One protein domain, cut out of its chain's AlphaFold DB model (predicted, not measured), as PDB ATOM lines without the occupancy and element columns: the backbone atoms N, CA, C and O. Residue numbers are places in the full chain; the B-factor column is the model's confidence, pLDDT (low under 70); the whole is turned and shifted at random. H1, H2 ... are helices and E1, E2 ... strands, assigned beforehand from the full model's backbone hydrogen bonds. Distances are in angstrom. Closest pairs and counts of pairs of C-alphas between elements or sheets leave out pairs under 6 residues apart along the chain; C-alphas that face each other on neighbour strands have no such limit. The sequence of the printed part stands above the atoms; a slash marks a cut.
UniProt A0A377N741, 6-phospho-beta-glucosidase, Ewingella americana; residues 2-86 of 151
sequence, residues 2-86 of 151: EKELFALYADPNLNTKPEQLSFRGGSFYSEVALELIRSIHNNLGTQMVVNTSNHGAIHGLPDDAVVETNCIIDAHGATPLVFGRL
ATOM      1  N   GLU A   2      57.935  90.358 113.009       85.62
ATOM      2  CA  GLU A   2      58.299  88.914 112.983       85.62
ATOM      3  C   GLU A   2      59.112  88.457 114.202       85.62
ATOM      4  O   GLU A   2      58.796  87.438 114.806       85.62
ATOM      5  N   LYS A   3      60.098  89.252 114.637       90.31
ATOM      6  CA  LYS A   3      60.864  88.975 115.865       90.31
ATOM      7  C   LYS A   3      59.987  88.929 117.123       90.31
ATOM      8  O   LYS A   3      60.251  88.136 118.016       90.31
ATOM      9  N   GLU A   4      58.944  89.756 117.184       89.12
ATOM     10  CA  GLU A   4      57.996  89.774 118.307       89.12
ATOM     11  C   GLU A   4      57.101  88.534 118.285       89.12
ATOM     12  O   GLU A   4      56.900  87.920 119.325       89.12
ATOM     13  N   LEU A   5      56.625  88.116 117.106       90.69
ATOM     14  CA  LEU A   5      55.876  86.866 116.952       90.69
ATOM     15  C   LEU A   5      56.707  85.656 117.383       90.69
ATOM     16  O   LEU A   5      56.201  84.808 118.108       90.69
ATOM     17  N   PHE A   6      57.985  85.592 116.995       93.31
ATOM     18  CA  PHE A   6      58.870  84.516 117.445       93.31
ATOM     19  C   PHE A   6      59.092  84.525 118.958       93.31
ATOM     20  O   PHE A   6      59.107  83.460 119.567       93.31
ATOM     21  N   ALA A   7      59.225  85.701 119.576       93.69
ATOM     22  CA  ALA A   7      59.336  85.806 121.028       93.69
ATOM     23  C   ALA A   7      58.055  85.335 121.740       93.69
ATOM     24  O   ALA A   7      58.145  84.642 122.747       93.69
ATOM     25  N   LEU A   8      56.875  85.654 121.195       91.25
ATOM     26  CA  LEU A   8      55.593  85.168 121.717       91.25
ATOM     27  C   LEU A   8      55.464  83.647 121.573       91.25
ATOM     28  O   LEU A   8      55.110  82.974 122.534       91.25
ATOM     29  N   TYR A   9      55.808  83.090 120.410       94.12
ATOM     30  CA  TYR A   9      55.759  81.643 120.169       94.12
ATOM     31  C   TYR A   9      56.824  80.840 120.927       94.12
ATOM     32  O   TYR A   9      56.749  79.613 120.945       94.12
ATOM     33  N   ALA A  10      57.798  81.499 121.556       94.12
ATOM     34  CA  ALA A  10      58.742  80.837 122.448       94.12
ATOM     35  C   ALA A  10      58.116  80.468 123.808       94.12
ATOM     36  O   ALA A  10      58.675  79.624 124.506       94.12
ATOM     37  N   ASP A  11      56.983  81.072 124.190       94.62
ATOM     38  CA  ASP A  11      56.251  80.700 125.403       94.62
ATOM     39  C   ASP A  11      55.406  79.435 125.154       94.62
ATOM     40  O   ASP A  11      54.418  79.495 124.418       94.62
ATOM     41  N   PRO A  12      55.728  78.287 125.782       93.44
ATOM     42  CA  PRO A  12      54.966  77.052 125.606       93.44
ATOM     43  C   PRO A  12      53.546  77.120 126.191       93.44
ATOM     44  O   PRO A  12      52.734  76.240 125.907       93.44
ATOM     45  N   ASN A  13      53.235  78.129 127.012       95.31
ATOM     46  CA  ASN A  13      51.903  78.322 127.587       95.31
ATOM     47  C   ASN A  13      50.990  79.177 126.700       95.31
ATOM     48  O   ASN A  13      49.795  79.292 126.989       95.31
ATOM     49  N   LEU A  14      51.523  79.772 125.629       92.88
ATOM     50  CA  LEU A  14      50.732  80.533 124.676       92.88
ATOM     51  C   LEU A  14      49.757  79.597 123.946       92.88
ATOM     52  O   LEU A  14      50.139  78.803 123.091       92.88
ATOM     53  N   ASN A  15      48.474  79.712 124.280       92.00
ATOM     54  CA  ASN A  15      47.398  78.863 123.761       92.00
ATOM     55  C   ASN A  15      46.340  79.638 122.958       92.00
ATOM     56  O   ASN A  15      45.301  79.088 122.594       92.00
ATOM     57  N   THR A  16      46.596  80.912 122.670       91.50
ATOM     58  CA  THR A  16      45.743  81.767 121.845       91.50
ATOM     59  C   THR A  16      46.532  82.317 120.666       91.50
ATOM     60  O   THR A  16      47.749  82.490 120.727       91.50
ATOM     61  N   LYS A  17      45.835  82.579 119.555       87.75
ATOM     62  CA  LYS A  17      46.433  83.197 118.367       87.75
ATOM     63  C   LYS A  17      46.855  84.635 118.714       87.75
ATOM     64  O   LYS A  17      45.967  85.429 119.029       87.75
ATOM     65  N   PRO A  18      48.148  84.999 118.615       90.06
ATOM     66  CA  PRO A  18      48.587  86.365 118.874       90.06
ATOM     67  C   PRO A  18      47.908  87.360 117.939       90.06
ATOM     68  O   PRO A  18      47.856  87.146 116.725       90.06
ATOM     69  N   GLU A  19      47.448  88.483 118.486       87.00
ATOM     70  CA  GLU A  19      46.866  89.573 117.701       87.00
ATOM     71  C   GLU A  19      47.867  90.102 116.666       87.00
ATOM     72  O   GLU A  19      47.499  90.415 115.536       87.00
ATOM     73  N   GLN A  20      49.162  90.069 116.984       83.75
ATOM     74  CA  GLN A  20      50.247  90.495 116.104       83.75
ATOM     75  C   GLN A  20      50.274  89.745 114.767       83.75
ATOM     76  O   GLN A  20      50.773  90.270 113.771       83.75
ATOM     77  N   LEU A  21      49.731  88.524 114.724       83.62
ATOM     78  CA  LEU A  21      49.636  87.747 113.493       83.62
ATOM     79  C   LEU A  21      48.623  88.360 112.513       83.62
ATOM     80  O   LEU A  21      48.797  88.224 111.305       83.62
ATOM     81  N   SER A  22      47.595  89.051 113.016       81.88
ATOM     82  CA  SER A  22      46.567  89.712 112.197       81.88
ATOM     83  C   SER A  22      47.083  90.945 111.449       81.88
ATOM     84  O   SER A  22      46.556  91.275 110.392       81.88
ATOM     85  N   PHE A  23      48.167  91.570 111.927       81.69
ATOM     86  CA  PHE A  23      48.834  92.667 111.215       81.69
ATOM     87  C   PHE A  23      49.584  92.199 109.961       81.69
ATOM     88  O   PHE A  23      50.046  93.025 109.175       81.69
ATOM     89  N   ARG A  24      49.709  90.881 109.737       81.25
ATOM     90  CA  ARG A  24      50.209  90.356 108.463       81.25
ATOM     91  C   ARG A  24      49.087  90.397 107.426       81.25
ATOM     92  O   ARG A  24      47.990  89.901 107.666       81.25
ATOM     93  N   GLY A  25      49.407  90.857 106.216       77.19
ATOM     94  CA  GLY A  25      48.484  90.849 105.070       77.19
ATOM     95  C   GLY A  25      48.075  89.454 104.568       77.19
ATOM     96  O   GLY A  25      47.339  89.352 103.598       77.19
ATOM     97  N   GLY A  26      48.541  88.379 105.216       74.38
ATOM     98  CA  GLY A  26      48.230  86.985 104.889       74.38
ATOM     99  C   GLY A  26      47.032  86.403 105.649       74.38
ATOM    100  O   GLY A  26      46.910  85.183 105.760       74.38
ATOM    101  N   SER A  27      46.175  87.241 106.230       70.50
ATOM    102  CA  SER A  27      44.936  86.768 106.856       70.50
ATOM    103  C   SER A  27      44.042  86.058 105.818       70.50
ATOM    104  O   SER A  27      44.095  86.381 104.637       70.50
ATOM    105  N   PHE A  28      43.257  85.065 106.252       78.62
ATOM    106  CA  PHE A  28      42.366  84.214 105.433       78.62
ATOM    107  C   PHE A  28      43.014  83.191 104.483       78.62
ATOM    108  O   PHE A  28      42.327  82.255 104.074       78.62
ATOM    109  N   TYR A  29      44.323  83.250 104.206       82.38
ATOM    110  CA  TYR A  29      44.984  82.230 103.365       82.38
ATOM    111  C   TYR A  29      44.785  80.800 103.885       82.38
ATOM    112  O   TYR A  29      44.575  79.877 103.102       82.38
ATOM    113  N   SER A  30      44.812  80.613 105.209       85.75
ATOM    114  CA  SER A  30      44.580  79.305 105.827       85.75
ATOM    115  C   SER A  30      43.168  78.777 105.581       85.75
ATOM    116  O   SER A  30      42.994  77.577 105.419       85.75
ATOM    117  N   GLU A  31      42.164  79.654 105.542       87.75
ATOM    118  CA  GLU A  31      40.773  79.256 105.311       87.75
ATOM    119  C   GLU A  31      40.570  78.825 103.860       87.75
ATOM    120  O   GLU A  31      40.024  77.753 103.620       87.75
ATOM    121  N   VAL A  32      41.104  79.593 102.904       92.44
ATOM    122  CA  VAL A  32      41.054  79.235 101.476       92.44
ATOM    123  C   VAL A  32      41.792  77.918 101.219       92.44
ATOM    124  O   VAL A  32      41.274  77.049 100.522       92.44
ATOM    125  N   ALA A  33      42.970  77.718 101.818       95.06
ATOM    126  CA  ALA A  33      43.724  76.474 101.669       95.06
ATOM    127  C   ALA A  33      42.984  75.261 102.259       95.06
ATOM    128  O   ALA A  33      42.923  74.205 101.628       95.06
ATOM    129  N   LEU A  34      42.397  75.402 103.453       96.25
ATOM    130  CA  LEU A  34      41.615  74.335 104.082       96.25
ATOM    131  C   LEU A  34      40.351  74.014 103.282       96.25
ATOM    132  O   LEU A  34      40.026  72.839 103.121       96.25
ATOM    133  N   GLU A  35      39.671  75.026 102.745       96.56
ATOM    134  CA  GLU A  35      38.486  74.836 101.911       96.56
ATOM    135  C   GLU A  35      38.825  74.115 100.602       96.56
ATOM    136  O   GLU A  35      38.095  73.209 100.197       96.56
ATOM    137  N   LEU A  36      39.964  74.444  99.988       97.50
ATOM    138  CA  LEU A  36      40.458  73.766  98.791       97.50
ATOM    139  C   LEU A  36      40.711  72.282  99.077       97.50
ATOM    140  O   LEU A  36      40.185  71.415  98.379       97.50
ATOM    141  N   ILE A  37      41.457  71.981 100.146       97.88
ATOM    142  CA  ILE A  37      41.750  70.603 100.570       97.88
ATOM    143  C   ILE A  37      40.453  69.849 100.875       97.88
ATOM    144  O   ILE A  37      40.277  68.717 100.424       97.88
ATOM    145  N   ARG A  38      39.525  70.475 101.610       98.06
ATOM    146  CA  ARG A  38      38.219  69.900 101.950       98.06
ATOM    147  C   ARG A  38      37.404  69.580 100.700       98.06
ATOM    148  O   ARG A  38      36.782  68.519 100.656       98.06
ATOM    149  N   SER A  39      37.415  70.472  99.714       98.19
ATOM    150  CA  SER A  39      36.650  70.339  98.472       98.19
ATOM    151  C   SER A  39      37.177  69.215  97.591       98.19
ATOM    152  O   SER A  39      36.380  68.405  97.115       98.19
ATOM    153  N   ILE A  40      38.502  69.102  97.465       98.38
ATOM    154  CA  ILE A  40      39.149  67.991  96.756       98.38
ATOM    155  C   ILE A  40      38.870  66.671  97.481       98.38
ATOM    156  O   ILE A  40      38.374  65.721  96.881       98.38
ATOM    157  N   HIS A  41      39.144  66.610  98.787       98.50
ATOM    158  CA  HIS A  41      39.046  65.366  99.554       98.50
ATOM    159  C   HIS A  41      37.622  64.797  99.600       98.50
ATOM    160  O   HIS A  41      37.444  63.586  99.494       98.50
ATOM    161  N   ASN A  42      36.614  65.660  99.754       98.50
ATOM    162  CA  ASN A  42      35.217  65.239  99.887       98.50
ATOM    163  C   ASN A  42      34.425  65.338  98.574       98.50
ATOM    164  O   ASN A  42      33.207  65.173  98.603       98.50
ATOM    165  N   ASN A  43      35.090  65.606  97.441       98.19
ATOM    166  CA  ASN A  43      34.461  65.734  96.125       98.19
ATOM    167  C   ASN A  43      33.268  66.712  96.116       98.19
ATOM    168  O   ASN A  43      32.174  66.373  95.663       98.19
ATOM    169  N   LEU A  44      33.452  67.904  96.691       98.25
ATOM    170  CA  LEU A  44      32.333  68.808  96.994       98.25
ATOM    171  C   LEU A  44      31.813  69.592  95.784       98.25
ATOM    172  O   LEU A  44      30.679  70.066  95.826       98.25
ATOM    173  N   GLY A  45      32.618  69.756  94.730       97.81
ATOM    174  CA  GLY A  45      32.264  70.613  93.595       97.81
ATOM    175  C   GLY A  45      32.177  72.094  93.979       97.81
ATOM    176  O   GLY A  45      31.370  72.837  93.424       97.81
ATOM    177  N   THR A  46      32.973  72.525  94.959       98.19
ATOM    178  CA  THR A  46      32.951  73.896  95.484       98.19
ATOM    179  C   THR A  46      33.503  74.865  94.447       98.19
ATOM    180  O   THR A  46      34.567  74.625  93.878       98.19
ATOM    181  N   GLN A  47      32.833  75.997  94.228       98.12
ATOM    182  CA  GLN A  47      33.385  77.061  93.395       98.12
ATOM    183  C   GLN A  47      34.420  77.875  94.183       98.12
ATOM    184  O   GLN A  47      34.097  78.455  95.219       98.12
ATOM    185  N   MET A  48      35.650  77.954  93.677       97.81
ATOM    186  CA  MET A  48      36.745  78.716  94.288       97.81
ATOM    187  C   MET A  48      37.566  79.446  93.223       97.81
ATOM    188  O   MET A  48      37.679  78.973  92.096       97.81
ATOM    189  N   VAL A  49      38.163  80.584  93.580       97.25
ATOM    190  CA  VAL A  49      39.135  81.279  92.722       97.25
ATOM    191  C   VAL A  49      40.520  80.698  92.990       97.25
ATOM    192  O   VAL A  49      40.992  80.744  94.125       97.25
ATOM    193  N   VAL A  50      41.151  80.125  91.965       97.50
ATOM    194  CA  VAL A  50      42.481  79.502  92.065       97.50
ATOM    195  C   VAL A  50      43.300  79.754  90.805       97.50
ATOM    196  O   VAL A  50      42.749  80.040  89.741       97.50
ATOM    197  N   ASN A  51      44.619  79.598  90.924       98.00
ATOM    198  CA  ASN A  51      45.527  79.561  89.784       98.00
ATOM    199  C   ASN A  51      45.493  78.172  89.126       98.00
ATOM    200  O   ASN A  51      45.721  77.164  89.794       98.00
ATOM    201  N   THR A  52      45.219  78.117  87.823       97.62
ATOM    202  CA  THR A  52      45.150  76.884  87.020       97.62
ATOM    203  C   THR A  52      45.574  77.154  85.577       97.62
ATOM    204  O   THR A  52      45.589  78.303  85.141       97.62
ATOM    205  N   SER A  53      45.907  76.113  84.812       97.75
ATOM    206  CA  SER A  53      46.038  76.222  83.354       97.75
ATOM    207  C   SER A  53      44.735  76.737  82.738       97.75
ATOM    208  O   SER A  53      43.648  76.310  83.132       97.75
ATOM    209  N   ASN A  54      44.857  77.665  81.789       97.81
ATOM    210  CA  ASN A  54      43.742  78.398  81.202       97.81
ATOM    211  C   ASN A  54      42.708  77.479  80.543       97.81
ATOM    212  O   ASN A  54      41.519  77.672  80.766       97.81
ATOM    213  N   HIS A  55      43.139  76.493  79.748       96.81
ATOM    214  CA  HIS A  55      42.250  75.541  79.057       96.81
ATOM    215  C   HIS A  55      41.025  76.213  78.395       96.81
ATOM    216  O   HIS A  55      39.885  75.775  78.564       96.81
ATOM    217  N   GLY A  56      41.242  77.322  77.684       96.62
ATOM    218  CA  GLY A  56      40.183  78.094  77.033       96.62
ATOM    219  C   GLY A  56      39.269  78.912  77.955       96.62
ATOM    220  O   GLY A  56      38.332  79.533  77.457       96.62
ATOM    221  N   ALA A  57      39.507  78.970  79.267       97.75
ATOM    222  CA  ALA A  57      38.662  79.721  80.198       97.75
ATOM    223  C   ALA A  57      38.658  81.229  79.903       97.75
ATOM    224  O   ALA A  57      37.600  81.866  79.882       97.75
ATOM    225  N   ILE A  58      39.837  81.791  79.630       97.62
ATOM    226  CA  ILE A  58      40.045  83.164  79.181       97.62
ATOM    227  C   ILE A  58      40.442  83.148  77.703       97.62
ATOM    228  O   ILE A  58      41.548  82.754  77.328       97.62
ATOM    229  N   HIS A  59      39.538  83.619  76.846       96.75
ATOM    230  CA  HIS A  59      39.746  83.638  75.402       96.75
ATOM    231  C   HIS A  59      40.854  84.618  75.008       96.75
ATOM    232  O   HIS A  59      40.816  85.796  75.371       96.75
ATOM    233  N   GLY A  60      41.770  84.148  74.163       94.31
ATOM    234  CA  GLY A  60      42.878  84.935  73.625       94.31
ATOM    235  C   GLY A  60      44.182  84.785  74.406       94.31
ATOM    236  O   GLY A  60      45.216  85.166  73.875       94.31
ATOM    237  N   LEU A  61      44.157  84.212  75.612       96.38
ATOM    238  CA  LEU A  61      45.374  83.757  76.285       96.38
ATOM    239  C   LEU A  61      45.682  82.303  75.881       96.38
ATOM    240  O   LEU A  61      44.743  81.552  75.610       96.38
ATOM    241  N   PRO A  62      46.962  81.885  75.854       96.38
ATOM    242  CA  PRO A  62      47.332  80.494  75.591       96.38
ATOM    243  C   PRO A  62      46.664  79.515  76.565       96.38
ATOM    244  O   PRO A  62      46.470  79.844  77.735       96.38
ATOM    245  N   ASP A  63      46.345  78.301  76.114       96.94
ATOM    246  CA  ASP A  63      45.677  77.292  76.954       96.94
ATOM    247  C   ASP A  63      46.557  76.773  78.097       96.94
ATOM    248  O   ASP A  63      46.046  76.390  79.150       96.94
ATOM    249  N   ASP A  64      47.874  76.795  77.906       97.19
ATOM    250  CA  ASP A  64      48.881  76.416  78.897       97.19
ATOM    251  C   ASP A  64      49.229  77.561  79.864       97.19
ATOM    252  O   ASP A  64      49.938  77.343  80.847       97.19
ATOM    253  N   ALA A  65      48.747  78.785  79.618       97.19
ATOM    254  CA  ALA A  65      49.003  79.905  80.511       97.19
ATOM    255  C   ALA A  65      48.308  79.671  81.856       97.19
ATOM    256  O   ALA A  65      47.113  79.391  81.905       97.19
ATOM    257  N   VAL A  66      49.039  79.834  82.961       98.19
ATOM    258  CA  VAL A  66      48.418  79.853  84.290       98.19
ATOM    259  C   VAL A  66      47.616  81.144  84.444       98.19
ATOM    260  O   VAL A  66      48.156  82.230  84.217       98.19
ATOM    261  N   VAL A  67      46.351  81.025  84.828       97.62
ATOM    262  CA  VAL A  67      45.423  82.129  85.092       97.62
ATOM    263  C   VAL A  67      44.755  81.925  86.447       97.62
ATOM    264  O   VAL A  67      44.529  80.790  86.864       97.62
ATOM    265  N   GLU A  68      44.402  83.018  87.116       97.50
ATOM    266  CA  GLU A  68      43.583  82.985  88.324       97.50
ATOM    267  C   GLU A  68      42.117  83.229  87.950       97.50
ATOM    268  O   GLU A  68      41.757  84.305  87.471       97.50
ATOM    269  N   THR A  69      41.269  82.211  88.101       97.31
ATOM    270  CA  THR A  69      39.857  82.274  87.692       97.31
ATOM    271  C   THR A  69      38.971  81.411  88.588       97.31
ATOM    272  O   THR A  69      39.453  80.586  89.368       97.31
ATOM    273  N   ASN A  70      37.653  81.596  88.476       97.94
ATOM    274  CA  ASN A  70      36.680  80.719  89.115       97.94
ATOM    275  C   ASN A  70      36.821  79.298  88.572       97.94
ATOM    276  O   ASN A  70      36.763  79.080  87.361       97.94
ATOM    277  N   CYS A  71      36.937  78.337  89.475       98.44
ATOM    278  CA  CYS A  71      37.028  76.922  89.170       98.44
ATOM    279  C   CYS A  71      36.022  76.140  90.009       98.44
ATOM    280  O   CYS A  71      35.719  76.527  91.137       98.44
ATOM    281  N   ILE A  72      35.550  75.017  89.479       98.44
ATOM    282  CA  ILE A  72      34.909  73.972  90.278       98.44
ATOM    283  C   ILE A  72      36.010  73.086  90.844       98.44
ATOM    284  O   ILE A  72      36.843  72.583  90.089       98.44
ATOM    285  N   ILE A  73      36.029  72.942  92.167       98.56
ATOM    286  CA  ILE A  73      36.992  72.128  92.898       98.56
ATOM    287  C   ILE A  73      36.306  70.853  93.378       98.56
ATOM    288  O   ILE A  73      35.418  70.887  94.236       98.56
ATOM    289  N   ASP A  74      36.764  69.725  92.858       98.38
ATOM    290  CA  ASP A  74      36.289  68.399  93.228       98.38
ATOM    291  C   ASP A  74      37.462  67.403  93.326       98.38
ATOM    292  O   ASP A  74      38.629  67.807  93.367       98.38
ATOM    293  N   ALA A  75      37.183  66.099  93.409       98.19
ATOM    294  CA  ALA A  75      38.227  65.081  93.556       98.19
ATOM    295  C   ALA A  75      39.195  64.992  92.358       98.19
ATOM    296  O   ALA A  75      40.272  64.409  92.493       98.19
ATOM    297  N   HIS A  76      38.850  65.570  91.204       97.31
ATOM    298  CA  HIS A  76      39.715  65.668  90.028       97.31
ATOM    299  C   HIS A  76      40.598  66.926  90.034       97.31
ATOM    300  O   HIS A  76      41.463  67.070  89.168       97.31
ATOM    301  N   GLY A  77      40.432  67.808  91.023       96.94
ATOM    302  CA  GLY A  77      41.173  69.057  91.155       96.94
ATOM    303  C   GLY A  77      40.370  70.258  90.663       96.94
ATOM    304  O   GLY A  77      39.152  70.312  90.812       96.94
ATOM    305  N   ALA A  78      41.070  71.259  90.128       98.00
ATOM    306  CA  ALA A  78      40.458  72.498  89.668       98.00
ATOM    307  C   ALA A  78      40.032  72.403  88.199       98.00
ATOM    308  O   ALA A  78      40.866  72.229  87.313       98.00
ATOM    309  N   THR A  79      38.739  72.589  87.939       98.19
ATOM    310  CA  THR A  79      38.196  72.746  86.585       98.19
ATOM    311  C   THR A  79      37.835  74.214  86.354       98.19
ATOM    312  O   THR A  79      36.866  74.683  86.961       98.19
ATOM    313  N   PRO A  80      38.575  74.966  85.518       98.12
ATOM    314  CA  PRO A  80      38.287  76.378  85.288       98.12
ATOM    315  C   PRO A  80      36.958  76.582  84.564       98.12
ATOM    316  O   PRO A  80      36.609  75.860  83.630       98.12
ATOM    317  N   LEU A  81      36.218  77.604  84.987       98.06
ATOM    318  CA  LEU A  81      34.981  78.033  84.348       98.06
ATOM    319  C   LEU A  81      35.276  79.033  83.228       98.06
ATOM    320  O   LEU A  81      36.114  79.923  83.374       98.06
ATOM    321  N   VAL A  82      34.537  78.916  82.122       97.44
ATOM    322  CA  VAL A  82      34.666  79.830  80.983       97.44
ATOM    323  C   VAL A  82      34.235  81.236  81.394       97.44
ATOM    324  O   VAL A  82      33.071  81.479  81.707       97.44
ATOM    325  N   PHE A  83      35.186  82.166  81.354       94.88
ATOM    326  CA  PHE A  83      34.959  83.596  81.540       94.88
ATOM    327  C   PHE A  83      34.688  84.290  80.199       94.88
ATOM    328  O   PHE A  83      33.868  85.204  80.110       94.88
ATOM    329  N   GLY A  84      35.370  83.847  79.139       95.25
ATOM    330  CA  GLY A  84      35.341  84.476  77.823       95.25
ATOM    331  C   GLY A  84      36.487  85.470  77.633       95.25
ATOM    332  O   GLY A  84      37.588  85.278  78.146       95.25
ATOM    333  N   ARG A  85      36.274  86.520  76.837       96.12
ATOM    334  CA  ARG A  85      37.335  87.471  76.474       96.12
ATOM    335  C   ARG A  85      37.432  88.607  77.496       96.12
ATOM    336  O   ARG A  85      36.428  89.241  77.809       96.12
ATOM    337  N   LEU A  86      38.649  88.909  77.951       96.31
ATOM    338  CA  LEU A  86      38.915  90.095  78.770       96.31
ATOM    339  C   LEU A  86      38.673  91.385  77.974       96.31
ATOM    340  O   LEU A  86      38.842  91.425  76.754       96.31
TER     341      LEU A  86
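Overview. This is residues 2 to 86 of the 151 residues of the protein "6-phospho-beta-glucosidase" of Ewingella americana (UniProt A0A377N741). A small head, in which H2 slants over one face of a three-stranded sheet, E1, E2 and E3, makes one end of the model, and the short helix H1 lies far off at the other end of a long arm, residues 10 to 28. The printed part has 85 residues, with two named helices, then three named strands; the sheet's order is E1 - E2 - E3, antiparallel throughout. The class is mixed, helices and strands, with under half of the residues in named elements. The whole is only just extended, close to loose, with a radius of gyration of the C-alphas of 18.2 A, and spans 52 by 29 by 16 A.

Arrangement. H1, residues 2 to 9, is apart from H2, residues 29 to 41. H2 is on the sheet of E1, residues 46 to 53, E2, residues 66 to 74, and E3, residues 77 to 80, making two layers, a helix on one face of a sheet. Its height over the sheet is 9.6 A; it lies over E1 and E2, slantwise to the strands, at 36 degrees to E2 on the local plane. The closest C-alphas of H2 and E2 are those of Ile 40 and Asp 74, 4.6 A apart. The strands form a meander, each the antiparallel neighbour of the one before. In the hairpin E1 and E2, N 48 and O 71 are within hydrogen-bond range at 2.9 A; in the hairpin E2 and E3, N 72 and O 79 are at 2.9 A. In H1 and H2 every O i to N i+4 pair is within hydrogen-bond range.

Along the chain. H1 begins at C-alpha 2, (58.299, 88.914, 112.983), and measures 10.5 A; H2 measures 18.3 A. E1 measures 18.0 A, E2 18.9 A and E3 9.8 A, ending at C-alpha 80, (38.287, 76.378, 85.288).

Size, cuts and confidence. The C-alphas of Asn 13 and Gly 60, the two farthest apart, are 55.1 A apart. The links H1 to H2 and E1 to E2 are long. The printed part has no cut, and no printed residue is under 70 in pLDDT.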